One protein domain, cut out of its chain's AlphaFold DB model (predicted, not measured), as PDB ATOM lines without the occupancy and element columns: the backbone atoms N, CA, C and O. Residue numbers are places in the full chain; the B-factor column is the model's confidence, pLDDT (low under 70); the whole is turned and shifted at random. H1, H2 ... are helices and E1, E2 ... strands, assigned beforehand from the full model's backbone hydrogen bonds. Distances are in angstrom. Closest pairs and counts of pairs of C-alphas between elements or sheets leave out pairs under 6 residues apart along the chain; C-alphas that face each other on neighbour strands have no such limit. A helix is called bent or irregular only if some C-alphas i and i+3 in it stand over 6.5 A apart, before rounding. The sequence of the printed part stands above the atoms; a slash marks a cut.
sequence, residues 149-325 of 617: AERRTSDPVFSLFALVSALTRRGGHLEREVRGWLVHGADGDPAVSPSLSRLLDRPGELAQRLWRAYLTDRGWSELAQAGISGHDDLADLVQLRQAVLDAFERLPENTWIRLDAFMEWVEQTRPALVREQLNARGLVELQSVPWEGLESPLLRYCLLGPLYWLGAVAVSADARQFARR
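This is residues 149 to 325 of the 617 residues of an uncharacterized protein of Chloroflexi bacterium (UniProt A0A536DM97). Two mostly helical lobes lie side by side: one holds H1 to H4 with the small hairpin of E1 and E2 at its far end, the other holds H5 to H9 and a small three-stranded sheet of E3, E5 and E4. H10 lies between them, and the lobes meet where H1 touches H10 and H4 touches H6. The 177 printed residues hold ten named helices and five named strands, in the order H1 H2 E1 E2 H3 H4 H5 H6 E3 H7 H8 H9 H10 E4 E5; the class is mostly helix. Both sheets, E3 E5 E4 and E1 E2, are antiparallel. The whole is compact, with a radius of gyration of the C-alphas of 17.2 A, and only just flat, spanning 54 by 41 by 23 A.

The larger sheet is E3, residues 256 to 258, E5, 321 to 324, 10.5 A, and E4, 313 to 316, 10.1 A; E5 ends at C-alpha 324 (128.802, 145.771, 160.340). Going back along the chain from E4, the helices are H10, residues 306 to 309, H9, 291 to 304, 18.2 A, H8, 280 to 286, H7, 259 to 269, 15.2 A, H6, 237 to 249, 18.2 A, and H5, 222 to 225. Before H5 in the chain come H4, residues 203 to 216, 20.0 A, H3, 194 to 200, E2, 190 to 192, E1, 182 to 184, H2, 173 to 179, and H1, 156 to 168, 18.7 A, beginning at C-alpha 156 (116.470, 132.600, 164.734). H9 is only just irregular: C-alphas 293 and 296 are 6.7 A apart.

E5 is the inner strand; N 257 and O 322 of E3 and E5 are 2.8 A apart, and N 314 and O 323 of the hairpin E4 and E5 2.9 A. Residues 151 to 152 pair antiparallel with 315 to 316 of E4. H7 and H9 only graze this sheet, with residues 259 to 262 and 303 to 304. They touch at a steep tilt of 54 degrees, opposite ways, the closest C-alphas being those of Met 263 and Ser 296, 6.6 A. H9 touches H5 with residues 298 to 302 alone, closest at C-alphas 298 and 223, 6.4 A. H8 touches no helix. H10 touches H1 with residues 158 to 162 of H1 alone, closest at C-alphas 309 and 158, 5.2 A. The hub is H4, which touches H1, H2, H3 and H6. H4 and H6 are closest at C-alphas 216 and 238, 6.0 A. H4 and H2 stand at a steep tilt of 40 degrees, opposite ways, closest at C-alphas 213 and 174, 5.1 A. H4 and H3 only just touch, only at the corner, with 3 pairs of C-alphas within 8 A, closest at C-alphas 206 and 199, 5.4 A. In the hairpin E1 and E2, N 191 and O 183 are 2.7 A apart. Every O i to N i+4 pair is within hydrogen-bond range in H1, H2, H3, H4, H6, H7 and H8, and 8 of 10 in H9; H5 and H10 are too short for such a pair.

The two C-alphas farthest apart are those of Ala 186 and Gln 268, 56.6 A. The printed part has no cut. The link from H5 to H6, 11 residues, is long. The mean pLDDT of the printed part is 86.0; residues 155 to 158, 170 to 171, 186 to 187 and 230 to 232 are under 70.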
ATOM      1  N   ALA A 149     114.379 150.261 168.704       84.44
ATOM      2  CA  ALA A 149     113.134 149.745 168.128       84.44
ATOM      3  C   ALA A 149     113.135 149.703 166.586       84.44
ATOM      4  O   ALA A 149     112.381 148.937 165.990       84.44
ATOM      5  N   GLU A 150     113.983 150.508 165.948       87.06
ATOM      6  CA  GLU A 150     114.136 150.589 164.493       87.06
ATOM      7  C   GLU A 150     115.325 149.763 163.989       87.06
ATOM      8  O   GLU A 150     115.489 149.579 162.784       87.06
ATOM      9  N   ARG A 151     116.152 149.227 164.893       89.06
ATOM     10  CA  ARG A 151     117.250 148.326 164.539       89.06
ATOM     11  C   ARG A 151     116.691 146.945 164.253       89.06
ATOM     12  O   ARG A 151     116.080 146.317 165.115       89.06
ATOM     13  N   ARG A 152     116.972 146.425 163.065       84.56
ATOM     14  CA  ARG A 152     116.705 145.034 162.724       84.56
ATOM     15  C   ARG A 152     118.014 144.261 162.705       84.56
ATOM     16  O   ARG A 152     118.968 144.625 162.021       84.56
ATOM     17  N   THR A 153     118.046 143.161 163.440       82.00
ATOM     18  CA  THR A 153     119.163 142.213 163.447       82.00
ATOM     19  C   THR A 153     118.658 140.833 163.059       82.00
ATOM     20  O   THR A 153     117.506 140.509 163.342       82.00
ATOM     21  N   SER A 154     119.521 140.007 162.470       73.50
ATOM     22  CA  SER A 154     119.238 138.581 162.303       73.50
ATOM     23  C   SER A 154     118.894 137.938 163.655       73.50
ATOM     24  O   SER A 154     119.634 138.085 164.632       73.50
ATOM     25  N   ASP A 155     117.795 137.204 163.687       67.12
ATOM     26  CA  ASP A 155     117.271 136.410 164.803       67.12
ATOM     27  C   ASP A 155     117.082 134.963 164.290       67.12
ATOM     28  O   ASP A 155     117.033 134.786 163.072       67.12
ATOM     29  N   PRO A 156     116.982 133.917 165.131       62.19
ATOM     30  CA  PRO A 156     116.470 132.600 164.734       62.19
ATOM     31  C   PRO A 156     115.346 132.595 163.675       62.19
ATOM     32  O   PRO A 156     115.358 131.750 162.778       62.19
ATOM     33  N   VAL A 157     114.412 133.555 163.706       63.78
ATOM     34  CA  VAL A 157     113.373 133.711 162.662       63.78
ATOM     35  C   VAL A 157     113.971 133.970 161.267       63.78
ATOM     36  O   VAL A 157     113.489 133.440 160.266       63.78
ATOM     37  N   PHE A 158     115.059 134.735 161.182       69.75
ATOM     38  CA  PHE A 158     115.793 134.958 159.933       69.75
ATOM     39  C   PHE A 158     116.545 133.715 159.470       69.75
ATOM     40  O   PHE A 158     116.678 133.522 158.265       69.75
ATOM     41  N   SER A 159     116.950 132.828 160.383       71.81
ATOM     42  CA  SER A 159     117.470 131.514 160.001       71.81
ATOM     43  C   SER A 159     116.395 130.670 159.308       71.81
ATOM     44  O   SER A 159     116.702 130.015 158.321       71.81
ATOM     45  N   LEU A 160     115.126 130.726 159.741       72.69
ATOM     46  CA  LEU A 160     114.021 130.062 159.026       72.69
ATOM     47  C   LEU A 160     113.777 130.673 157.649       72.69
ATOM     48  O   LEU A 160     113.676 129.935 156.668       72.69
ATOM     49  N   PHE A 161     113.732 132.008 157.562       74.38
ATOM     50  CA  PHE A 161     113.698 132.683 156.266       74.38
ATOM     51  C   PHE A 161     114.867 132.207 155.406       74.38
ATOM     52  O   PHE A 161     114.677 131.968 154.217       74.38
ATOM     53  N   ALA A 162     116.033 131.965 156.014       75.75
ATOM     54  CA  ALA A 162     117.188 131.484 155.292       75.75
ATOM     55  C   ALA A 162     117.081 130.084 154.723       75.75
ATOM     56  O   ALA A 162     117.430 129.857 153.564       75.75
ATOM     57  N   LEU A 163     116.485 129.181 155.482       80.94
ATOM     58  CA  LEU A 163     116.182 127.840 155.014       80.94
ATOM     59  C   LEU A 163     115.148 127.871 153.878       80.94
ATOM     60  O   LEU A 163     115.364 127.253 152.843       80.94
ATOM     61  N   VAL A 164     114.059 128.636 154.017       79.81
ATOM     62  CA  VAL A 164     113.008 128.740 152.980       79.81
ATOM     63  C   VAL A 164     113.555 129.371 151.701       79.81
ATOM     64  O   VAL A 164     113.305 128.910 150.588       79.81
ATOM     65  N   SER A 165     114.349 130.418 151.865       76.44
ATOM     66  CA  SER A 165     115.006 131.132 150.783       76.44
ATOM     67  C   SER A 165     116.014 130.222 150.052       76.44
ATOM     68  O   SER A 165     116.067 130.237 148.823       76.44
ATOM     69  N   ALA A 166     116.724 129.341 150.761       78.94
ATOM     70  CA  ALA A 166     117.547 128.301 150.141       78.94
ATOM     71  C   ALA A 166     116.722 127.240 149.384       78.94
ATOM     72  O   ALA A 166     117.063 126.878 148.263       78.94
ATOM     73  N   LEU A 167     115.627 126.750 149.974       80.69
ATOM     74  CA  LEU A 167     114.789 125.683 149.400       80.69
ATOM     75  C   LEU A 167     113.996 126.114 148.162       80.69
ATOM     76  O   LEU A 167     113.692 125.298 147.296       80.69
ATOM     77  N   THR A 168     113.648 127.394 148.073       78.56
ATOM     78  CA  THR A 168     112.896 127.945 146.936       78.56
ATOM     79  C   THR A 168     113.764 128.127 145.687       78.56
ATOM     80  O   THR A 168     113.231 128.180 144.581       78.56
ATOM     81  N   ARG A 169     115.094 128.170 145.830       72.62
ATOM     82  CA  ARG A 169     116.048 128.562 144.777       72.62
ATOM     83  C   ARG A 169     116.806 127.372 144.177       72.62
ATOM     84  O   ARG A 169     118.027 127.371 144.138       72.62
ATOM     85  N   ARG A 170     116.057 126.352 143.742       68.75
ATOM     86  CA  ARG A 170     116.533 125.057 143.203       68.75
ATOM     87  C   ARG A 170     117.888 125.115 142.460       68.75
ATOM     88  O   ARG A 170     118.037 125.921 141.553       68.75
ATOM     89  N   GLY A 171     118.806 124.190 142.753       66.56
ATOM     90  CA  GLY A 171     120.020 123.913 141.965       66.56
ATOM     91  C   GLY A 171     121.370 124.123 142.671       66.56
ATOM     92  O   GLY A 171     122.405 123.840 142.070       66.56
ATOM     93  N   GLY A 172     121.392 124.580 143.928       77.50
ATOM     94  CA  GLY A 172     122.619 124.975 144.644       77.50
ATOM     95  C   GLY A 172     123.174 123.969 145.665       77.50
ATOM     96  O   GLY A 172     122.529 122.992 146.055       77.50
ATOM     97  N   HIS A 173     124.401 124.212 146.140       78.62
ATOM     98  CA  HIS A 173     124.964 123.510 147.306       78.62
ATOM     99  C   HIS A 173     124.176 123.829 148.582       78.62
ATOM    100  O   HIS A 173     123.907 122.924 149.371       78.62
ATOM    101  N   LEU A 174     123.753 125.085 148.758       78.62
ATOM    102  CA  LEU A 174     122.958 125.525 149.901       78.62
ATOM    103  C   LEU A 174     121.620 124.781 149.952       78.62
ATOM    104  O   LEU A 174     121.223 124.298 151.007       78.62
ATOM    105  N   GLU A 175     120.950 124.618 148.809       82.94
ATOM    106  CA  GLU A 175     119.712 123.839 148.739       82.94
ATOM    107  C   GLU A 175     119.949 122.378 149.142       82.94
ATOM    108  O   GLU A 175     119.196 121.840 149.950       82.94
ATOM    109  N   ARG A 176     120.992 121.727 148.609       82.31
ATOM    110  CA  ARG A 176     121.311 120.329 148.949       82.31
ATOM    111  C   ARG A 176     121.613 120.156 150.432       82.31
ATOM    112  O   ARG A 176     121.136 119.197 151.037       82.31
ATOM    113  N   GLU A 177     122.365 121.083 151.014       82.62
ATOM    114  CA  GLU A 177     122.672 121.073 152.440       82.62
ATOM    115  C   GLU A 177     121.396 121.214 153.282       82.62
ATOM    116  O   GLU A 177     121.162 120.399 154.176       82.62
ATOM    117  N   VAL A 178     120.517 122.163 152.938       83.31
ATOM    118  CA  VAL A 178     119.245 122.377 153.648       83.31
ATOM    119  C   VAL A 178     118.271 121.214 153.446       83.31
ATOM    120  O   VAL A 178     117.633 120.782 154.403       83.31
ATOM    121  N   ARG A 179     118.183 120.639 152.240       83.88
ATOM    122  CA  ARG A 179     117.391 119.425 151.972       83.88
ATOM    123  C   ARG A 179     117.893 118.233 152.778       83.88
ATOM    124  O   ARG A 179     117.076 117.462 153.262       83.88
ATOM    125  N   GLY A 180     119.205 118.116 152.986       83.62
ATOM    126  CA  GLY A 180     119.791 117.110 153.878       83.62
ATOM    127  C   GLY A 180     119.376 117.273 155.345       83.62
ATOM    128  O   GLY A 180     119.546 116.352 156.144       83.62
ATOM    129  N   TRP A 181     118.820 118.427 155.719       85.44
ATOM    130  CA  TRP A 181     118.263 118.685 157.045       85.44
ATOM    131  C   TRP A 181     116.743 118.486 157.111       85.44
ATOM    132  O   TRP A 181     116.168 118.600 158.194       85.44
ATOM    133  N   LEU A 182     116.082 118.161 156.005       85.38
ATOM    134  CA  LEU A 182     114.659 117.843 155.970       85.38
ATOM    135  C   LEU A 182     114.459 116.335 155.806       85.38
ATOM    136  O   LEU A 182     115.261 115.642 155.185       85.38
ATOM    137  N   VAL A 183     113.378 115.824 156.381       84.25
ATOM    138  CA  VAL A 183     112.889 114.456 156.158       84.25
ATOM    139  C   VAL A 183     111.500 114.539 155.546       84.25
ATOM    140  O   VAL A 183     110.834 115.554 155.701       84.25
ATOM    141  N   HIS A 184     111.047 113.507 154.843       77.88
ATOM    142  CA  HIS A 184     109.653 113.450 154.397       77.88
ATOM    143  C   HIS A 184     108.832 112.764 155.490       77.88
ATOM    144  O   HIS A 184     109.248 111.727 156.014       77.88
ATOM    145  N   GLY A 185     107.712 113.371 155.874       71.56
ATOM    146  CA  GLY A 185     106.735 112.764 156.769       71.56
ATOM    147  C   GLY A 185     106.019 111.586 156.108       71.56
ATOM    148  O   GLY A 185     106.166 111.347 154.909       71.56
ATOM    149  N   ALA A 186     105.213 110.862 156.890       63.97
ATOM    150  CA  ALA A 186     104.395 109.753 156.387       63.97
ATOM    151  C   ALA A 186     103.438 110.191 155.261       63.97
ATOM    152  O   ALA A 186     103.175 109.416 154.346       63.97
ATOM    153  N   ASP A 187     103.004 111.452 155.292       68.75
ATOM    154  CA  ASP A 187     102.108 112.058 154.303       68.75
ATOM    155  C   ASP A 187     102.850 112.629 153.076       68.75
ATOM    156  O   ASP A 187     102.241 113.219 152.189       68.75
ATOM    157  N   GLY A 188     104.178 112.469 153.009       71.62
ATOM    158  CA  GLY A 188     105.020 112.992 151.928       71.62
ATOM    159  C   GLY A 188     105.426 114.462 152.083       71.62
ATOM    160  O   GLY A 188     106.284 114.932 151.335       71.62
ATOM    161  N   ASP A 189     104.883 115.172 153.072       73.81
ATOM    162  CA  ASP A 189     105.238 116.564 153.346       73.81
ATOM    163  C   ASP A 189     106.641 116.701 153.966       73.81
ATOM    164  O   ASP A 189     107.067 115.851 154.758       73.81
ATOM    165  N   PRO A 190     107.390 117.772 153.647       72.25
ATOM    166  CA  PRO A 190     108.683 118.031 154.263       72.25
ATOM    167  C   PRO A 190     108.517 118.331 155.760       72.25
ATOM    168  O   PRO A 190     107.873 119.297 156.163       72.25
ATOM    169  N   ALA A 191     109.165 117.521 156.587       77.50
ATOM    170  CA  ALA A 191     109.223 117.640 158.032       77.50
ATOM    171  C   ALA A 191     110.642 117.989 158.512       77.50
ATOM    172  O   ALA A 191     111.663 117.687 157.883       77.50
ATOM    173  N   VAL A 192     110.709 118.641 159.672       81.75
ATOM    174  CA  VAL A 192     111.967 119.028 160.325       81.75
ATOM    175  C   VAL A 192     112.694 117.771 160.801       81.75
ATOM    176  O   VAL A 192     112.180 117.032 161.640       81.75
ATOM    177  N   SER A 193     113.913 117.523 160.309       86.56
ATOM    178  CA  SER A 193     114.711 116.399 160.814       86.56
ATOM    179  C   SER A 193     115.183 116.641 162.258       86.56
ATOM    180  O   SER A 193     115.348 117.792 162.682       86.56
ATOM    181  N   PRO A 194     115.533 115.582 163.013       85.44
ATOM    182  CA  PRO A 194     116.179 115.732 164.319       85.44
ATOM    183  C   PRO A 194     117.473 116.559 164.270       85.44
ATOM    184  O   PRO A 194     117.840 117.224 165.240       85.44
ATOM    185  N   SER A 195     118.188 116.538 163.141       87.38
ATOM    186  CA  SER A 195     119.391 117.350 162.935       87.38
ATOM    187  C   SER A 195     119.058 118.829 162.771       87.38
ATOM    188  O   SER A 195     119.690 119.653 163.431       87.38
ATOM    189  N   LEU A 196     118.034 119.168 161.980       87.50
ATOM    190  CA  LEU A 196     117.578 120.552 161.835       87.50
ATOM    191  C   LEU A 196     117.055 121.105 163.154       87.50
ATOM    192  O   LEU A 196     117.427 122.201 163.550       87.50
ATOM    193  N   SER A 197     116.255 120.317 163.869       87.06
ATOM    194  CA  SER A 197     115.739 120.712 165.177       87.06
ATOM    195  C   SER A 197     116.869 121.059 166.151       87.06
ATOM    196  O   SER A 197     116.823 122.089 166.812       87.06
ATOM    197  N   ARG A 198     117.935 120.251 166.208       88.88
ATOM    198  CA  ARG A 198     119.104 120.563 167.049       88.88
ATOM    199  C   ARG A 198     119.837 121.829 166.601       88.88
ATOM    200  O   ARG A 198     120.323 122.569 167.451       88.88
ATOM    201  N   LEU A 199     119.922 122.081 165.293       88.06
ATOM    202  CA  LEU A 199     120.541 123.293 164.750       88.06
ATOM    203  C   LEU A 199     119.712 124.551 165.035       88.06
ATOM    204  O   LEU A 199     120.288 125.595 165.326       88.06
ATOM    205  N   LEU A 200     118.381 124.461 165.022       87.00
ATOM    206  CA  LEU A 200     117.492 125.575 165.373       87.00
ATOM    207  C   LEU A 200     117.645 126.009 166.841       87.00
ATOM    208  O   LEU A 200     117.481 127.185 167.148       87.00
ATOM    209  N   ASP A 201     118.039 125.096 167.734       87.38
ATOM    210  CA  ASP A 201     118.395 125.417 169.126       87.38
ATOM    211  C   ASP A 201     119.808 126.004 169.279       87.38
ATOM    212  O   ASP A 201     120.190 126.463 170.358       87.38
ATOM    213  N   ARG A 202     120.597 125.989 168.202       85.44
ATOM    214  CA  ARG A 202     121.970 126.498 168.132       85.44
ATOM    215  C   ARG A 202     122.084 127.510 166.991       85.44
ATOM    216  O   ARG A 202     122.812 127.265 166.025       85.44
ATOM    217  N   PRO A 203     121.406 128.669 167.087       78.88
ATOM    218  CA  PRO A 203     121.307 129.625 165.986       78.88
ATOM    219  C   PRO A 203     122.672 130.101 165.471       78.88
ATOM    220  O   PRO A 203     122.810 130.338 164.276       78.88
ATOM    221  N   GLY A 204     123.698 130.172 166.332       79.06
ATOM    222  CA  GLY A 204     125.072 130.467 165.909       79.06
ATOM    223  C   GLY A 204     125.693 129.380 165.023       79.06
ATOM    224  O   GLY A 204     126.276 129.693 163.989       79.06
ATOM    225  N   GLU A 205     125.517 128.099 165.375       85.62
ATOM    226  CA  GLU A 205     125.996 126.969 164.561       85.62
ATOM    227  C   GLU A 205     125.258 126.924 163.215       85.62
ATOM    228  O   GLU A 205     125.886 126.774 162.167       85.62
ATOM    229  N   LEU A 206     123.933 127.107 163.238       85.12
ATOM    230  CA  LEU A 206     123.107 127.159 162.034       85.12
ATOM    231  C   LEU A 206     123.527 128.307 161.108       85.12
ATOM    232  O   LEU A 206     123.767 128.073 159.925       85.12
ATOM    233  N   ALA A 207     123.679 129.521 161.643       81.25
ATOM    234  CA  ALA A 207     124.126 130.678 160.875       81.25
ATOM    235  C   ALA A 207     125.520 130.456 160.275       81.25
ATOM    236  O   ALA A 207     125.735 130.758 159.106       81.25
ATOM    237  N   GLN A 208     126.456 129.859 161.022       83.56
ATOM    238  CA  GLN A 208     127.798 129.565 160.515       83.56
ATOM    239  C   GLN A 208     127.799 128.506 159.400       83.56
ATOM    240  O   GLN A 208     128.620 128.581 158.483       83.56
ATOM    241  N   ARG A 209     126.917 127.500 159.473       87.31
ATOM    242  CA  ARG A 209     126.747 126.508 158.399       87.31
ATOM    243  C   ARG A 209     126.147 127.149 157.155       87.31
ATOM    244  O   ARG A 209     126.756 127.066 156.096       87.31
ATOM    245  N   LEU A 210     125.036 127.873 157.310       86.44
ATOM    246  CA  LEU A 210     124.395 128.614 156.220       86.44
ATOM    247  C   LEU A 210     125.353 129.618 155.572       86.44
ATOM    248  O   LEU A 210     125.380 129.729 154.353       86.44
ATOM    249  N   TRP A 211     126.181 130.297 156.368       87.00
ATOM    250  CA  TRP A 211     127.220 131.201 155.879       87.00
ATOM    251  C   TRP A 211     128.239 130.478 154.999       87.00
ATOM    252  O   TRP A 211     128.478 130.893 153.870       87.00
ATOM    253  N   ARG A 212     128.823 129.376 155.487       89.00
ATOM    254  CA  ARG A 212     129.789 128.581 154.708       89.00
ATOM    255  C   ARG A 212     129.167 128.058 153.416       89.00
ATOM    256  O   ARG A 212     129.766 128.203 152.354       89.00
ATOM    257  N   ALA A 213     127.960 127.514 153.515       89.00
ATOM    258  CA  ALA A 213     127.202 127.026 152.378       89.00
ATOM    259  C   ALA A 213     126.992 128.134 151.339       89.00
ATOM    260  O   ALA A 213     127.382 127.957 150.189       89.00
ATOM    261  N   TYR A 214     126.492 129.299 151.767       89.69
ATOM    262  CA  TYR A 214     126.290 130.481 150.929       89.69
ATOM    263  C   TYR A 214     127.575 130.923 150.218       89.69
ATOM    264  O   TYR A 214     127.570 131.088 149.002       89.69
ATOM    265  N   LEU A 215     128.697 131.055 150.935       90.44
ATOM    266  CA  LEU A 215     129.952 131.499 150.317       90.44
ATOM    267  C   LEU A 215     130.440 130.550 149.223       90.44
ATOM    268  O   LEU A 215     130.957 131.009 148.209       90.44
ATOM    269  N   THR A 216     130.227 129.248 149.389       90.25
ATOM    270  CA  THR A 216     130.658 128.235 148.413       90.25
ATOM    271  C   THR A 216     129.627 127.907 147.329       90.25
ATOM    272  O   THR A 216     129.942 127.159 146.403       90.25
ATOM    273  N   ASP A 217     128.401 128.438 147.409       89.12
ATOM    274  CA  ASP A 217     127.318 128.013 146.521       89.12
ATOM    275  C   ASP A 217     127.400 128.653 145.131       89.12
ATOM    276  O   ASP A 217     127.048 129.815 144.929       89.12
ATOM    277  N   ARG A 218     127.816 127.875 144.135       88.94
ATOM    278  CA  ARG A 218     127.847 128.321 142.734       88.94
ATOM    279  C   ARG A 218     126.464 128.432 142.090       88.94
ATOM    280  O   ARG A 218     126.349 129.094 141.073       88.94
ATOM    281  N   GLY A 219     125.436 127.793 142.650       86.06
ATOM    282  CA  GLY A 219     124.067 127.869 142.128       86.06
ATOM    283  C   GLY A 219     123.297 129.103 142.603       86.06
ATOM    284  O   GLY A 219     122.208 129.377 142.111       86.06
ATOM    285  N   TRP A 220     123.836 129.853 143.566       87.75
ATOM    286  CA  TRP A 220     123.202 131.067 144.066       87.75
ATOM    287  C   TRP A 220     123.632 132.279 143.233       87.75
ATOM    288  O   TRP A 220     124.751 132.743 143.367       87.75
ATOM    289  N   SER A 221     122.765 132.822 142.385       90.12
ATOM    290  CA  SER A 221     123.125 133.944 141.502       90.12
ATOM    291  C   SER A 221     122.746 135.302 142.098       90.12
ATOM    292  O   SER A 221     121.587 135.712 142.050       90.12
ATOM    293  N   GLU A 222     123.717 136.035 142.656       91.50
ATOM    294  CA  GLU A 222     123.526 137.421 143.114       91.50
ATOM    295  C   GLU A 222     123.001 138.335 142.003       91.50
ATOM    296  O   GLU A 222     122.153 139.186 142.263       91.50
ATOM    297  N   LEU A 223     123.479 138.137 140.770       91.94
ATOM    298  CA  LEU A 223     123.081 138.924 139.603       91.94
ATOM    299  C   LEU A 223     121.581 138.765 139.328       91.94
ATOM    300  O   LEU A 223     120.849 139.754 139.309       91.94
ATOM    301  N   ALA A 224     121.105 137.521 139.217       89.75
ATOM    302  CA  ALA A 224     119.691 137.249 138.971       89.75
ATOM    303  C   ALA A 224     118.802 137.814 140.090       89.75
ATOM    304  O   ALA A 224     117.752 138.401 139.829       89.75
ATOM    305  N   GLN A 225     119.237 137.682 141.344       88.69
ATOM    306  CA  GLN A 225     118.475 138.150 142.503       88.69
ATOM    307  C   GLN A 225     118.481 139.677 142.656       88.69
ATOM    308  O   GLN A 225     117.535 140.241 143.204       88.69
ATOM    309  N   ALA A 226     119.499 140.352 142.126       92.25
ATOM    310  CA  ALA A 226     119.542 141.805 142.008       92.25
ATOM    311  C   ALA A 226     118.688 142.345 140.839       92.25
ATOM    312  O   ALA A 226     118.681 143.550 140.596       92.25
ATOM    313  N   GLY A 227     117.964 141.478 140.116       91.38
ATOM    314  CA  GLY A 227     117.148 141.851 138.955       91.38
ATOM    315  C   GLY A 227     117.947 142.003 137.658       91.38
ATOM    316  O   GLY A 227     117.404 142.449 136.645       91.38
ATOM    317  N   ILE A 228     119.222 141.610 137.660       89.88
ATOM    318  CA  ILE A 228     120.099 141.652 136.490       89.88
ATOM    319  C   ILE A 228     119.813 140.382 135.691       89.88
ATOM    320  O   ILE A 228     120.295 139.291 135.991       89.88
ATOM    321  N   SER A 229     118.894 140.520 134.738       72.81
ATOM    322  CA  SER A 229     118.261 139.393 134.057       72.81
ATOM    323  C   SER A 229     119.241 138.604 133.185       72.81
ATOM    324  O   SER A 229     120.073 139.173 132.480       72.81
ATOM    325  N   GLY A 230     119.057 137.281 133.168       65.00
ATOM    326  CA  GLY A 230     119.448 136.421 132.056       65.00
ATOM    327  C   GLY A 230     120.547 135.389 132.296       65.00
ATOM    328  O   GLY A 230     120.694 134.540 131.424       65.00
ATOM    329  N   HIS A 231     121.337 135.408 133.379       63.66
ATOM    330  CA  HIS A 231     122.584 134.634 133.321       63.66
ATOM    331  C   HIS A 231     123.249 134.305 134.674       63.66
ATOM    332  O   HIS A 231     123.883 135.155 135.298       63.66
ATOM    333  N   ASP A 232     123.217 133.028 135.059       68.38
ATOM    334  CA  ASP A 232     123.955 132.509 136.226       68.38
ATOM    335  C   ASP A 232     125.446 132.251 135.931       68.38
ATOM    336  O   ASP A 232     126.231 132.009 136.841       68.38
ATOM    337  N   ASP A 233     125.851 132.352 134.660       83.94
ATOM    338  CA  ASP A 233     127.198 132.032 134.169       83.94
ATOM    339  C   ASP A 233     127.902 133.257 133.553       83.94
ATOM    340  O   ASP A 233     128.589 133.145 132.543       83.94
ATOM    341  N   LEU A 234     127.691 134.469 134.090       87.56
ATOM    342  CA  LEU A 234     128.447 135.675 133.671       87.56
ATOM    343  C   LEU A 234     129.595 136.025 134.602       87.56
ATOM    344  O   LEU A 234     130.415 136.872 134.252       87.56
ATOM    345  N   ALA A 235     129.647 135.424 135.782       87.75
ATOM    346  CA  ALA A 235     130.606 135.760 136.817       87.75
ATOM    347  C   ALA A 235     131.029 134.510 137.577       87.75
ATOM    348  O   ALA A 235     130.255 133.562 137.706       87.75
ATOM    349  N   ASP A 236     132.225 134.544 138.157       88.25
ATOM    350  CA  ASP A 236     132.526 133.635 139.258       88.25
ATOM    351  C   ASP A 236     131.810 134.147 140.515       88.25
ATOM    352  O   ASP A 236     132.266 135.074 141.187       88.25
ATOM    353  N   LEU A 237     130.654 133.554 140.819       90.94
ATOM    354  CA  LEU A 237     129.794 133.973 141.927       90.94
ATOM    355  C   LEU A 237     130.476 133.823 143.299       90.94
ATOM    356  O   LEU A 237     130.180 134.580 144.222       90.94
ATOM    357  N   VAL A 238     131.429 132.894 143.439       91.25
ATOM    358  CA  VAL A 238     132.183 132.717 144.689       91.25
ATOM    359  C   VAL A 238     133.178 133.863 144.864       91.25
ATOM    360  O   VAL A 238     133.218 134.485 145.928       91.25
ATOM    361  N   GLN A 239     133.936 134.190 143.814       88.81
ATOM    362  CA  GLN A 239     134.870 135.322 143.842       88.81
ATOM    363  C   GLN A 239     134.140 136.656 144.009       88.81
ATOM    364  O   GLN A 239     134.583 137.520 144.763       88.81
ATOM    365  N   LEU A 240     132.963 136.795 143.392       92.12
ATOM    366  CA  LEU A 240     132.096 137.955 143.557       92.12
ATOM    367  C   LEU A 240     131.698 138.185 145.014       92.12
ATOM    368  O   LEU A 240     131.844 139.297 145.522       92.12
ATOM    369  N   ARG A 241     131.256 137.139 145.722       94.38
ATOM    370  CA  ARG A 241     130.963 137.247 147.159       94.38
ATOM    371  C   ARG A 241     132.190 137.640 147.955       94.38
ATOM    372  O   ARG A 241     132.080 138.513 148.810       94.38
ATOM    373  N   GLN A 242     133.340 137.028 147.679       93.00
ATOM    374  CA  GLN A 242     134.571 137.355 148.391       93.00
ATOM    375  C   GLN A 242     134.962 138.822 148.178       93.00
ATOM    376  O   GLN A 242     135.242 139.519 149.146       93.00
ATOM    377  N   ALA A 243     134.866 139.337 146.949       90.50
ATOM    378  CA  ALA A 243     135.141 140.739 146.647       90.50
ATOM    379  C   ALA A 243     134.196 141.705 147.390       90.50
ATOM    380  O   ALA A 243     134.646 142.728 147.919       90.50
ATOM    381  N   VAL A 244     132.900 141.371 147.474       93.88
ATOM    382  CA  VAL A 244     131.911 142.134 148.260       93.88
ATOM    383  C   VAL A 244     132.245 142.088 149.753       93.88
ATOM    384  O   VAL A 244     132.208 143.123 150.422       93.88
ATOM    385  N   LEU A 245     132.599 140.915 150.283       92.50
ATOM    386  CA  LEU A 245     132.991 140.759 151.682       92.50
ATOM    387  C   LEU A 245     134.255 141.540 152.016       92.50
ATOM    388  O   LEU A 245     134.274 142.226 153.030       92.50
ATOM    389  N   ASP A 246     135.270 141.504 151.157       90.56
ATOM    390  CA  ASP A 246     136.514 142.245 151.350       90.56
ATOM    391  C   ASP A 246     136.265 143.758 151.401       90.56
ATOM    392  O   ASP A 246     136.901 144.474 152.175       90.56
ATOM    393  N   ALA A 247     135.343 144.271 150.577       90.31
ATOM    394  CA  ALA A 247     134.940 145.675 150.632       90.31
ATOM    395  C   ALA A 247     134.217 145.997 151.949       90.31
ATOM    396  O   ALA A 247     134.471 147.028 152.569       90.31
ATOM    397  N   PHE A 248     133.357 145.091 152.405       90.81
ATOM    398  CA  PHE A 248     132.597 145.234 153.640       90.81
ATOM    399  C   PHE A 248     133.459 145.107 154.913       90.81
ATOM    400  O   PHE A 248     133.233 145.821 155.889       90.81
ATOM    401  N   GLU A 249     134.482 144.250 154.918       90.44
ATOM    402  CA  GLU A 249     135.404 144.051 156.047       90.44
ATOM    403  C   GLU A 249     136.298 145.269 156.328       90.44
ATOM    404  O   GLU A 249     136.845 145.389 157.426       90.44
ATOM    405  N   ARG A 250     136.409 146.203 155.378       90.31
ATOM    406  CA  ARG A 250     137.094 147.492 155.575       90.31
ATOM    407  C   ARG A 250     136.266 148.493 156.379       90.31
ATOM    408  O   ARG A 250     136.815 149.483 156.852       90.31
ATOM    409  N   LEU A 251     134.963 148.256 156.537       91.69
ATOM    410  CA  LEU A 251     134.098 149.140 157.309       91.69
ATOM    411  C   LEU A 251     134.325 148.954 158.816       91.69
ATOM    412  O   LEU A 251     134.511 147.815 159.271       91.69
ATOM    413  N   PRO A 252     134.249 150.041 159.605       91.50
ATOM    414  CA  PRO A 252     134.346 149.959 161.053       91.50
ATOM    415  C   PRO A 252     133.190 149.138 161.641       91.50
ATOM    416  O   PRO A 252     132.031 149.230 161.229       91.50
ATOM    417  N   GLU A 253     133.513 148.309 162.629       92.00
ATOM    418  CA  GLU A 253     132.535 147.453 163.299       92.00
ATOM    419  C   GLU A 253     131.576 148.277 164.168       92.00
ATOM    420  O   GLU A 253     131.942 149.308 164.730       92.00
ATOM    421  N   ASN A 254     130.326 147.818 164.278       90.50
ATOM    422  CA  ASN A 254     129.236 148.437 165.044       90.50
ATOM    423  C   ASN A 254     128.947 149.908 164.708       90.50
ATOM    424  O   ASN A 254     128.240 150.586 165.456       90.50
ATOM    425  N   THR A 255     129.456 150.392 163.582       94.38
ATOM    426  CA  THR A 255     129.251 151.761 163.128       94.38
ATOM    427  C   THR A 255     128.108 151.781 162.131       94.38
ATOM    428  O   THR A 255     128.100 151.003 161.177       94.38
ATOM    429  N   TRP A 256     127.121 152.642 162.377       95.81
ATOM    430  CA  TRP A 256     125.998 152.825 161.465       95.81
ATOM    431  C   TRP A 256     126.425 153.715 160.310       95.81
ATOM    432  O   TRP A 256     127.022 154.766 160.522       95.81
ATOM    433  N   ILE A 257     126.144 153.264 159.095       97.06
ATOM    434  CA  ILE A 257     126.549 153.906 157.850       97.06
ATOM    435  C   ILE A 257     125.313 153.997 156.961       97.06
ATOM    436  O   ILE A 257     124.526 153.049 156.863       97.06
ATOM    437  N   ARG A 258     125.135 155.139 156.291       97.12
ATOM    438  CA  ARG A 258     124.102 155.287 155.262       97.12
ATOM    439  C   ARG A 258     124.434 154.431 154.051       97.12
ATOM    440  O   ARG A 258     125.548 154.475 153.544       97.12
ATOM    441  N   LEU A 259     123.432 153.718 153.548       96.44
ATOM    442  CA  LEU A 259     123.579 152.854 152.383       96.44
ATOM    443  C   LEU A 259     124.104 153.628 151.168       96.44
ATOM    444  O   LEU A 259     125.041 153.162 150.537       96.44
ATOM    445  N   ASP A 260     123.563 154.818 150.892       95.94
ATOM    446  CA  ASP A 260     124.006 155.653 149.764       95.94
ATOM    447  C   ASP A 260     125.477 156.084 149.917       95.94
ATOM    448  O   ASP A 260     126.251 155.963 148.979       95.94
ATOM    449  N   ALA A 261     125.896 156.473 151.129       95.75
ATOM    450  CA  ALA A 261     127.283 156.856 151.408       95.75
ATOM    451  C   ALA A 261     128.252 155.671 151.256       95.75
ATOM    452  O   ALA A 261     129.378 155.835 150.798       95.75
ATOM    453  N   PHE A 262     127.818 154.460 151.619       96.12
ATOM    454  CA  PHE A 262     128.580 153.248 151.327       96.12
ATOM    455  C   PHE A 262     128.684 152.992 149.821       96.12
ATOM    456  O   PHE A 262     129.761 152.637 149.352       96.12
ATOM    457  N   MET A 263     127.596 153.176 149.067       95.94
ATOM    458  CA  MET A 263     127.606 153.012 147.611       95.94
ATOM    459  C   MET A 263     128.576 153.988 146.945       95.94
ATOM    460  O   MET A 263     129.439 153.543 146.196       95.94
ATOM    461  N   GLU A 264     128.505 155.274 147.294       93.19
ATOM    462  CA  GLU A 264     129.435 156.311 146.825       93.19
ATOM    463  C   GLU A 264     130.889 155.966 147.182       93.19
ATOM    464  O   GLU A 264     131.789 156.075 146.350       93.19
ATOM    465  N   TRP A 265     131.129 155.478 148.402       94.12
ATOM    466  CA  TRP A 265     132.458 155.046 148.824       94.12
ATOM    467  C   TRP A 265     132.964 153.837 148.021       94.12
ATOM    468  O   TRP A 265     134.120 153.824 147.600       94.12
ATOM    469  N   VAL A 266     132.134 152.821 147.757       92.75
ATOM    470  CA  VAL A 266     132.541 151.681 146.913       92.75
ATOM    471  C   VAL A 266     132.760 152.118 145.468       92.75
ATOM    472  O   VAL A 266     133.717 151.665 144.846       92.75
ATOM    473  N   GLU A 267     131.930 153.008 144.932       91.00
ATOM    474  CA  GLU A 267     132.106 153.563 143.589       91.00
ATOM    475  C   GLU A 267     133.447 154.296 143.456       91.00
ATOM    476  O   GLU A 267     134.178 154.077 142.493       91.00
ATOM    477  N   GLN A 268     133.834 155.086 144.458       83.88
ATOM    478  CA  GLN A 268     135.112 155.802 144.459       83.88
ATOM    479  C   GLN A 268     136.315 154.871 144.658       83.88
ATOM    480  O   GLN A 268     137.362 155.060 144.042       83.88
ATOM    481  N   THR A 269     136.187 153.857 145.517       83.62
ATOM    482  CA  THR A 269     137.328 153.024 145.941       83.62
ATOM    483  C   THR A 269     137.515 151.752 145.128       83.62
ATOM    484  O   THR A 269     138.644 151.295 144.951       83.62
ATOM    485  N   ARG A 270     136.424 151.151 144.645       86.50
ATOM    486  CA  ARG A 270     136.394 149.914 143.847       86.50
ATOM    487  C   ARG A 270     135.284 149.992 142.775       86.50
ATOM    488  O   ARG A 270     134.383 149.151 142.769       86.50
ATOM    489  N   PRO A 271     135.358 150.933 141.808       84.81
ATOM    490  CA  PRO A 271     134.298 151.159 140.808       84.81
ATOM    491  C   PRO A 271     133.990 149.949 139.916       84.81
ATOM    492  O   PRO A 271     132.926 149.877 139.308       84.81
ATOM    493  N   ALA A 272     134.922 148.996 139.805       83.38
ATOM    494  CA  ALA A 272     134.772 147.788 139.000       83.38
ATOM    495  C   ALA A 272     134.616 146.513 139.845       83.38
ATOM    496  O   ALA A 272     134.835 145.426 139.320       83.38
ATOM    497  N   LEU A 273     134.210 146.627 141.119       87.25
ATOM    498  CA  LEU A 273     134.122 145.502 142.060       87.25
ATOM    499  C   LEU A 273     133.400 144.280 141.479       87.25
ATOM    500  O   LEU A 273     133.878 143.164 141.650       87.25
ATOM    501  N   VAL A 274     132.276 144.480 140.780       90.56
ATOM    502  CA  VAL A 274     131.532 143.390 140.125       90.56
ATOM    503  C   VAL A 274     132.150 143.038 138.772       90.56
ATOM    504  O   VAL A 274     132.361 141.864 138.478       90.56
ATOM    505  N   ARG A 275     132.490 144.045 137.951       87.00
ATOM    506  CA  ARG A 275     133.062 143.860 136.601       87.00
ATOM    507  C   ARG A 275     134.368 143.068 136.578       87.00
ATOM    508  O   ARG A 275     134.618 142.353 135.614       87.00
ATOM    509  N   GLU A 276     135.184 143.177 137.619       82.81
ATOM    510  CA  GLU A 276     136.426 142.408 137.774       82.81
ATOM    511  C   GLU A 276     136.173 140.900 137.912       82.81
ATOM    512  O   GLU A 276     137.040 140.102 137.563       82.81
ATOM    513  N   GLN A 277     134.972 140.518 138.352       88.00
ATOM    514  CA  GLN A 277     134.570 139.133 138.614       88.00
ATOM    515  C   GLN A 277     133.769 138.524 137.455       88.00
ATOM    516  O   GLN A 277     133.432 137.338 137.485       88.00
ATOM    517  N   LEU A 278     133.458 139.327 136.429       85.94
ATOM    518  CA  LEU A 278     132.775 138.865 135.226       85.94
ATOM    519  C   LEU A 278     133.718 138.023 134.359       85.94
ATOM    520  O   LEU A 278     134.897 138.341 134.196       85.94
ATOM    521  N   ASN A 279     133.179 136.972 133.747       83.38
ATOM    522  CA  ASN A 279     133.858 136.222 132.696       83.38
ATOM    523  C   ASN A 279     133.780 136.969 131.343       83.38
ATOM    524  O   ASN A 279     133.258 138.081 131.255       83.38
ATOM    525  N   ALA A 280     134.319 136.377 130.270       76.25
ATOM    526  CA  ALA A 280     134.392 137.028 128.951       76.25
ATOM    527  C   ALA A 280     133.022 137.456 128.440       76.25
ATOM    528  O   ALA A 280     132.848 138.578 127.968       76.25
ATOM    529  N   ARG A 281     132.048 136.556 128.564       82.06
ATOM    530  CA  ARG A 281     130.682 136.796 128.132       82.06
ATOM    531  C   ARG A 281     130.029 137.885 128.981       82.06
ATOM    532  O   ARG A 281     129.483 138.832 128.426       82.06
ATOM    533  N   GLY A 282     130.169 137.791 130.304       86.56
ATOM    534  CA  GLY A 282     129.674 138.789 131.249       86.56
ATOM    535  C   GLY A 282     130.197 140.182 130.954       86.56
ATOM    536  O   GLY A 282     129.423 141.132 130.938       86.56
ATOM    537  N   LEU A 283     131.487 140.315 130.647       81.19
ATOM    538  CA  LEU A 283     132.036 141.597 130.226       81.19
ATOM    539  C   LEU A 283     131.401 142.109 128.940       81.19
ATOM    540  O   LEU A 283     131.007 143.265 128.897       81.19
ATOM    541  N   VAL A 284     131.308 141.286 127.896       80.38
ATOM    542  CA  VAL A 284     130.737 141.725 126.615       80.38
ATOM    543  C   VAL A 284     129.307 142.232 126.802       80.38
ATOM    544  O   VAL A 284     128.959 143.282 126.262       80.38
ATOM    545  N   GLU A 285     128.511 141.523 127.599       85.00
ATOM    546  CA  GLU A 285     127.102 141.839 127.824       85.00
ATOM    547  C   GLU A 285     126.891 143.011 128.792       85.00
ATOM    548  O   GLU A 285     126.033 143.860 128.555       85.00
ATOM    549  N   LEU A 286     127.670 143.085 129.875       87.25
ATOM    550  CA  LEU A 286     127.429 144.019 130.979       87.25
ATOM    551  C   LEU A 286     128.410 145.196 131.024       87.25
ATOM    552  O   LEU A 286     128.262 146.084 131.864       87.25
ATOM    553  N   GLN A 287     129.410 145.255 130.137       80.94
ATOM    554  CA  GLN A 287     130.387 146.348 130.155       80.94
ATOM    555  C   GLN A 287     129.733 147.716 130.001       80.94
ATOM    556  O   GLN A 287     130.206 148.659 130.628       80.94
ATOM    557  N   SER A 288     128.710 147.846 129.155       81.00
ATOM    558  CA  SER A 288     128.049 149.117 128.830       81.00
ATOM    559  C   SER A 288     126.979 149.514 129.843       81.00
ATOM    560  O   SER A 288     126.533 150.660 129.829       81.00
ATOM    561  N   VAL A 289     126.577 148.593 130.722       89.00
ATOM    562  CA  VAL A 289     125.648 148.888 131.813       89.00
ATOM    563  C   VAL A 289     126.321 149.912 132.732       89.00
ATOM    564  O   VAL A 289     127.504 149.739 133.025       89.00
ATOM    565  N   PRO A 290     125.636 150.984 133.163       90.88
ATOM    566  CA  PRO A 290     126.194 151.957 134.101       90.88
ATOM    567  C   PRO A 290     126.344 151.361 135.512       90.88
ATOM    568  O   PRO A 290     125.848 150.266 135.788       90.88
ATOM    569  N   TRP A 291     127.038 152.056 136.415       92.38
ATOM    570  CA  TRP A 291     127.299 151.559 137.775       92.38
ATOM    571  C   TRP A 291     125.999 151.317 138.563       92.38
ATOM    572  O   TRP A 291     125.817 150.287 139.217       92.38
ATOM    573  N   GLU A 292     125.025 152.207 138.389       94.50
ATOM    574  CA  GLU A 292     123.687 152.142 138.980       94.50
ATOM    575  C   GLU A 292     122.847 150.979 138.439       94.50
ATOM    576  O   GLU A 292     121.872 150.577 139.072       94.50
ATOM    577  N   GLY A 293     123.219 150.432 137.278       94.50
ATOM    578  CA  GLY A 293     122.546 149.297 136.652       94.50
ATOM    579  C   GLY A 293     123.158 147.933 136.980       94.50
ATOM    580  O   GLY A 293     122.531 146.920 136.679       94.50
ATOM    581  N   LEU A 294     124.359 147.884 137.573       93.81
ATOM    582  CA  LEU A 294     125.095 146.635 137.814       93.81
ATOM    583  C   LEU A 294     125.606 146.527 139.253       93.81
ATOM    584  O   LEU A 294     125.175 145.647 139.998       93.81
ATOM    585  N   GLU A 295     126.514 147.407 139.665       94.44
ATOM    586  CA  GLU A 295     127.140 147.357 140.985       94.44
ATOM    587  C   GLU A 295     126.166 147.733 142.097       94.44
ATOM    588  O   GLU A 295     126.025 146.982 143.064       94.44
ATOM    589  N   SER A 296     125.474 148.868 141.957       95.62
ATOM    590  CA  SER A 296     124.580 149.386 143.004       95.62
ATOM    591  C   SER A 296     123.481 148.389 143.393       95.62
ATOM    592  O   SER A 296     123.341 148.083 144.586       95.62
ATOM    593  N   PRO A 297     122.719 147.804 142.439       96.38
ATOM    594  CA  PRO A 297     121.658 146.857 142.771       96.38
ATOM    595  C   PRO A 297     122.210 145.578 143.403       96.38
ATOM    596  O   PRO A 297     121.617 145.064 144.354       96.38
ATOM    597  N   LEU A 298     123.365 145.093 142.932       95.62
ATOM    598  CA  LEU A 298     123.997 143.894 143.474       95.62
ATOM    599  C   LEU A 298     124.488 144.104 144.904       95.62
ATOM    600  O   LEU A 298     124.181 143.300 145.781       95.62
ATOM    601  N   LEU A 299     125.212 145.192 145.167       96.50
ATOM    602  CA  LEU A 299     125.698 145.514 146.509       96.50
ATOM    603  C   LEU A 299     124.535 145.722 147.481       96.50
ATOM    604  O   LEU A 299     124.570 145.228 148.611       96.50
ATOM    605  N   ARG A 300     123.469 146.394 147.029       96.44
ATOM    606  CA  ARG A 300     122.239 146.578 147.806       96.44
ATOM    607  C   ARG A 300     121.582 145.243 148.132       96.44
ATOM    608  O   ARG A 300     121.207 145.024 149.283       96.44
ATOM    609  N   TYR A 301     121.468 144.359 147.143       95.12
ATOM    610  CA  TYR A 301     120.950 143.013 147.341       95.12
ATOM    611  C   TYR A 301     121.807 142.233 148.339       95.12
ATOM    612  O   TYR A 301     121.259 141.689 149.289       95.12
ATOM    613  N   CYS A 302     123.132 142.219 148.194       94.69
ATOM    614  CA  CYS A 302     124.022 141.509 149.112       94.69
ATOM    615  C   CYS A 302     123.877 142.011 150.555       94.69
ATOM    616  O   CYS A 302     123.739 141.197 151.467       94.69
ATOM    617  N   LEU A 303     123.857 143.331 150.772       93.94
ATOM    618  CA  LEU A 303     123.741 143.924 152.108       93.94
ATOM    619  C   LEU A 303     122.375 143.680 152.754       93.94
ATOM    620  O   LEU A 303     122.312 143.238 153.897       93.94
ATOM    621  N   LEU A 304     121.288 143.978 152.041       93.06
ATOM    622  CA  LEU A 304     119.924 143.903 152.581       93.06
ATOM    623  C   LEU A 304     119.318 142.493 152.487       93.06
ATOM    624  O   LEU A 304     118.341 142.183 153.167       93.06
ATOM    625  N   GLY A 305     119.901 141.653 151.639       91.56
ATOM    626  CA  GLY A 305     119.676 140.222 151.500       91.56
ATOM    627  C   GLY A 305     120.816 139.471 152.191       91.56
ATOM    628  O   GLY A 305     120.911 139.626 153.405       91.56
ATOM    629  N   PRO A 306     121.642 138.646 151.490       90.25
ATOM    630  CA  PRO A 306     122.692 137.733 152.015       90.25
ATOM    631  C   PRO A 306     123.300 138.056 153.374       90.25
ATOM    632  O   PRO A 306     123.201 137.276 154.320       90.25
ATOM    633  N   LEU A 307     123.879 139.234 153.504       90.88
ATOM    634  CA  LEU A 307     124.625 139.615 154.688       90.88
ATOM    635  C   LEU A 307     123.713 139.913 155.886       90.88
ATOM    636  O   LEU A 307     124.133 139.745 157.029       90.88
ATOM    637  N   TYR A 308     122.462 140.313 155.655       88.88
ATOM    638  CA  TYR A 308     121.510 140.676 156.703       88.88
ATOM    639  C   TYR A 308     120.879 139.465 157.407       88.88
ATOM    640  O   TYR A 308     121.111 139.270 158.597       88.88
ATOM    641  N   TRP A 309     120.124 138.617 156.703       84.88
ATOM    642  CA  TRP A 309     119.593 137.334 157.217       84.88
ATOM    643  C   TRP A 309     120.669 136.370 157.746       84.88
ATOM    644  O   TRP A 309     120.383 135.657 158.705       84.88
ATOM    645  N   LEU A 310     121.904 136.379 157.220       84.19
ATOM    646  CA  LEU A 310     123.017 135.600 157.791       84.19
ATOM    647  C   LEU A 310     123.688 136.279 159.003       84.19
ATOM    648  O   LEU A 310     124.570 135.699 159.635       84.19
ATOM    649  N   GLY A 311     123.274 137.501 159.347       84.44
ATOM    650  CA  GLY A 311     123.689 138.196 160.562       84.44
ATOM    651  C   GLY A 311     125.049 138.882 160.516       84.44
ATOM    652  O   GLY A 311     125.565 139.249 161.571       84.44
ATOM    653  N   ALA A 312     125.617 139.084 159.326       87.81
ATOM    654  CA  ALA A 312     126.828 139.878 159.129       87.81
ATOM    655  C   ALA A 312     126.558 141.393 159.240       87.81
ATOM    656  O   ALA A 312     127.443 142.142 159.663       87.81
ATOM    657  N   VAL A 313     125.333 141.841 158.931       91.69
ATOM    658  CA  VAL A 313     124.889 143.234 159.123       91.69
ATOM    659  C   VAL A 313     123.653 143.352 160.009       91.69
ATOM    660  O   VAL A 313     122.787 142.478 160.041       91.69
ATOM    661  N   ALA A 314     123.559 144.476 160.714       91.69
ATOM    662  CA  ALA A 314     122.294 145.022 161.197       91.69
ATOM    663  C   ALA A 314     121.790 146.069 160.198       91.69
ATOM    664  O   ALA A 314     122.600 146.745 159.569       91.69
ATOM    665  N   VAL A 315     120.474 146.211 160.061       93.56
ATOM    666  CA  VAL A 315     119.837 147.119 159.093       93.56
ATOM    667  C   VAL A 315     118.757 147.936 159.806       93.56
ATOM    668  O   VAL A 315     118.092 147.430 160.710       93.56
ATOM    669  N   SER A 316     118.584 149.202 159.438       94.69
ATOM    670  CA  SER A 316     117.502 150.049 159.954       94.69
ATOM    671  C   SER A 316     116.136 149.619 159.400       94.69
ATOM    672  O   SER A 316     116.035 148.959 158.366       94.69
ATOM    673  N   ALA A 317     115.044 149.985 160.070       89.88
ATOM    674  CA  ALA A 317     113.697 149.581 159.666       89.88
ATOM    675  C   ALA A 317     113.298 150.080 158.266       89.88
ATOM    676  O   ALA A 317     112.534 149.405 157.574       89.88
ATOM    677  N   ASP A 318     113.841 151.227 157.854       92.94
ATOM    678  CA  ASP A 318     113.677 151.839 156.533       92.94
ATOM    679  C   ASP A 318     114.700 151.349 155.488       92.94
ATOM    680  O   ASP A 318     114.660 151.786 154.337       92.94
ATOM    681  N   ALA A 319     115.616 150.452 155.876       94.00
ATOM    682  CA  ALA A 319     116.693 149.912 155.050       94.00
ATOM    683  C   ALA A 319     117.622 150.970 154.415       94.00
ATOM    684  O   ALA A 319     118.219 150.726 153.363       94.00
ATOM    685  N   ARG A 320     117.750 152.148 155.041       95.88
ATOM    686  CA  ARG A 320     118.651 153.226 154.592       95.88
ATOM    687  C   ARG A 320     119.993 153.243 155.305       95.88
ATOM    688  O   ARG A 320     120.918 153.898 154.830       95.88
ATOM    689  N   GLN A 321     120.105 152.555 156.432       95.81
ATOM    690  CA  GLN A 321     121.327 152.463 157.214       95.81
ATOM    691  C   GLN A 321     121.627 151.007 157.545       95.81
ATOM    692  O   GLN A 321     120.721 150.187 157.722       95.81
ATOM    693  N   PHE A 322     122.908 150.695 157.671       96.31
ATOM    694  CA  PHE A 322     123.362 149.392 158.127       96.31
ATOM    695  C   PHE A 322     124.585 149.538 159.026       96.31
ATOM    696  O   PHE A 322     125.259 150.564 159.011       96.31
ATOM    697  N   ALA A 323     124.871 148.508 159.812       94.94
ATOM    698  CA  ALA A 323     126.081 148.430 160.615       94.94
ATOM    699  C   ALA A 323     126.714 147.050 160.480       94.94
ATOM    700  O   ALA A 323     126.024 146.027 160.569       94.94
ATOM    701  N   ARG A 324     128.038 147.018 160.306       93.00
ATOM    702  CA  ARG A 324     128.802 145.771 160.340       93.00
ATOM    703  C   ARG A 324     128.810 145.193 161.746       93.00
ATOM    704  O   ARG A 324     129.024 145.920 162.713       93.00
ATOM    705  N   ARG A 325     128.629 143.877 161.868       88.38
ATOM    706  CA  ARG A 325     128.712 143.186 163.157       88.38
ATOM    707  C   ARG A 325     130.099 142.541 163.348       88.38
ATOM    708  O   ARG A 325     130.570 141.885 162.422       88.38
TER     709      ARG A 325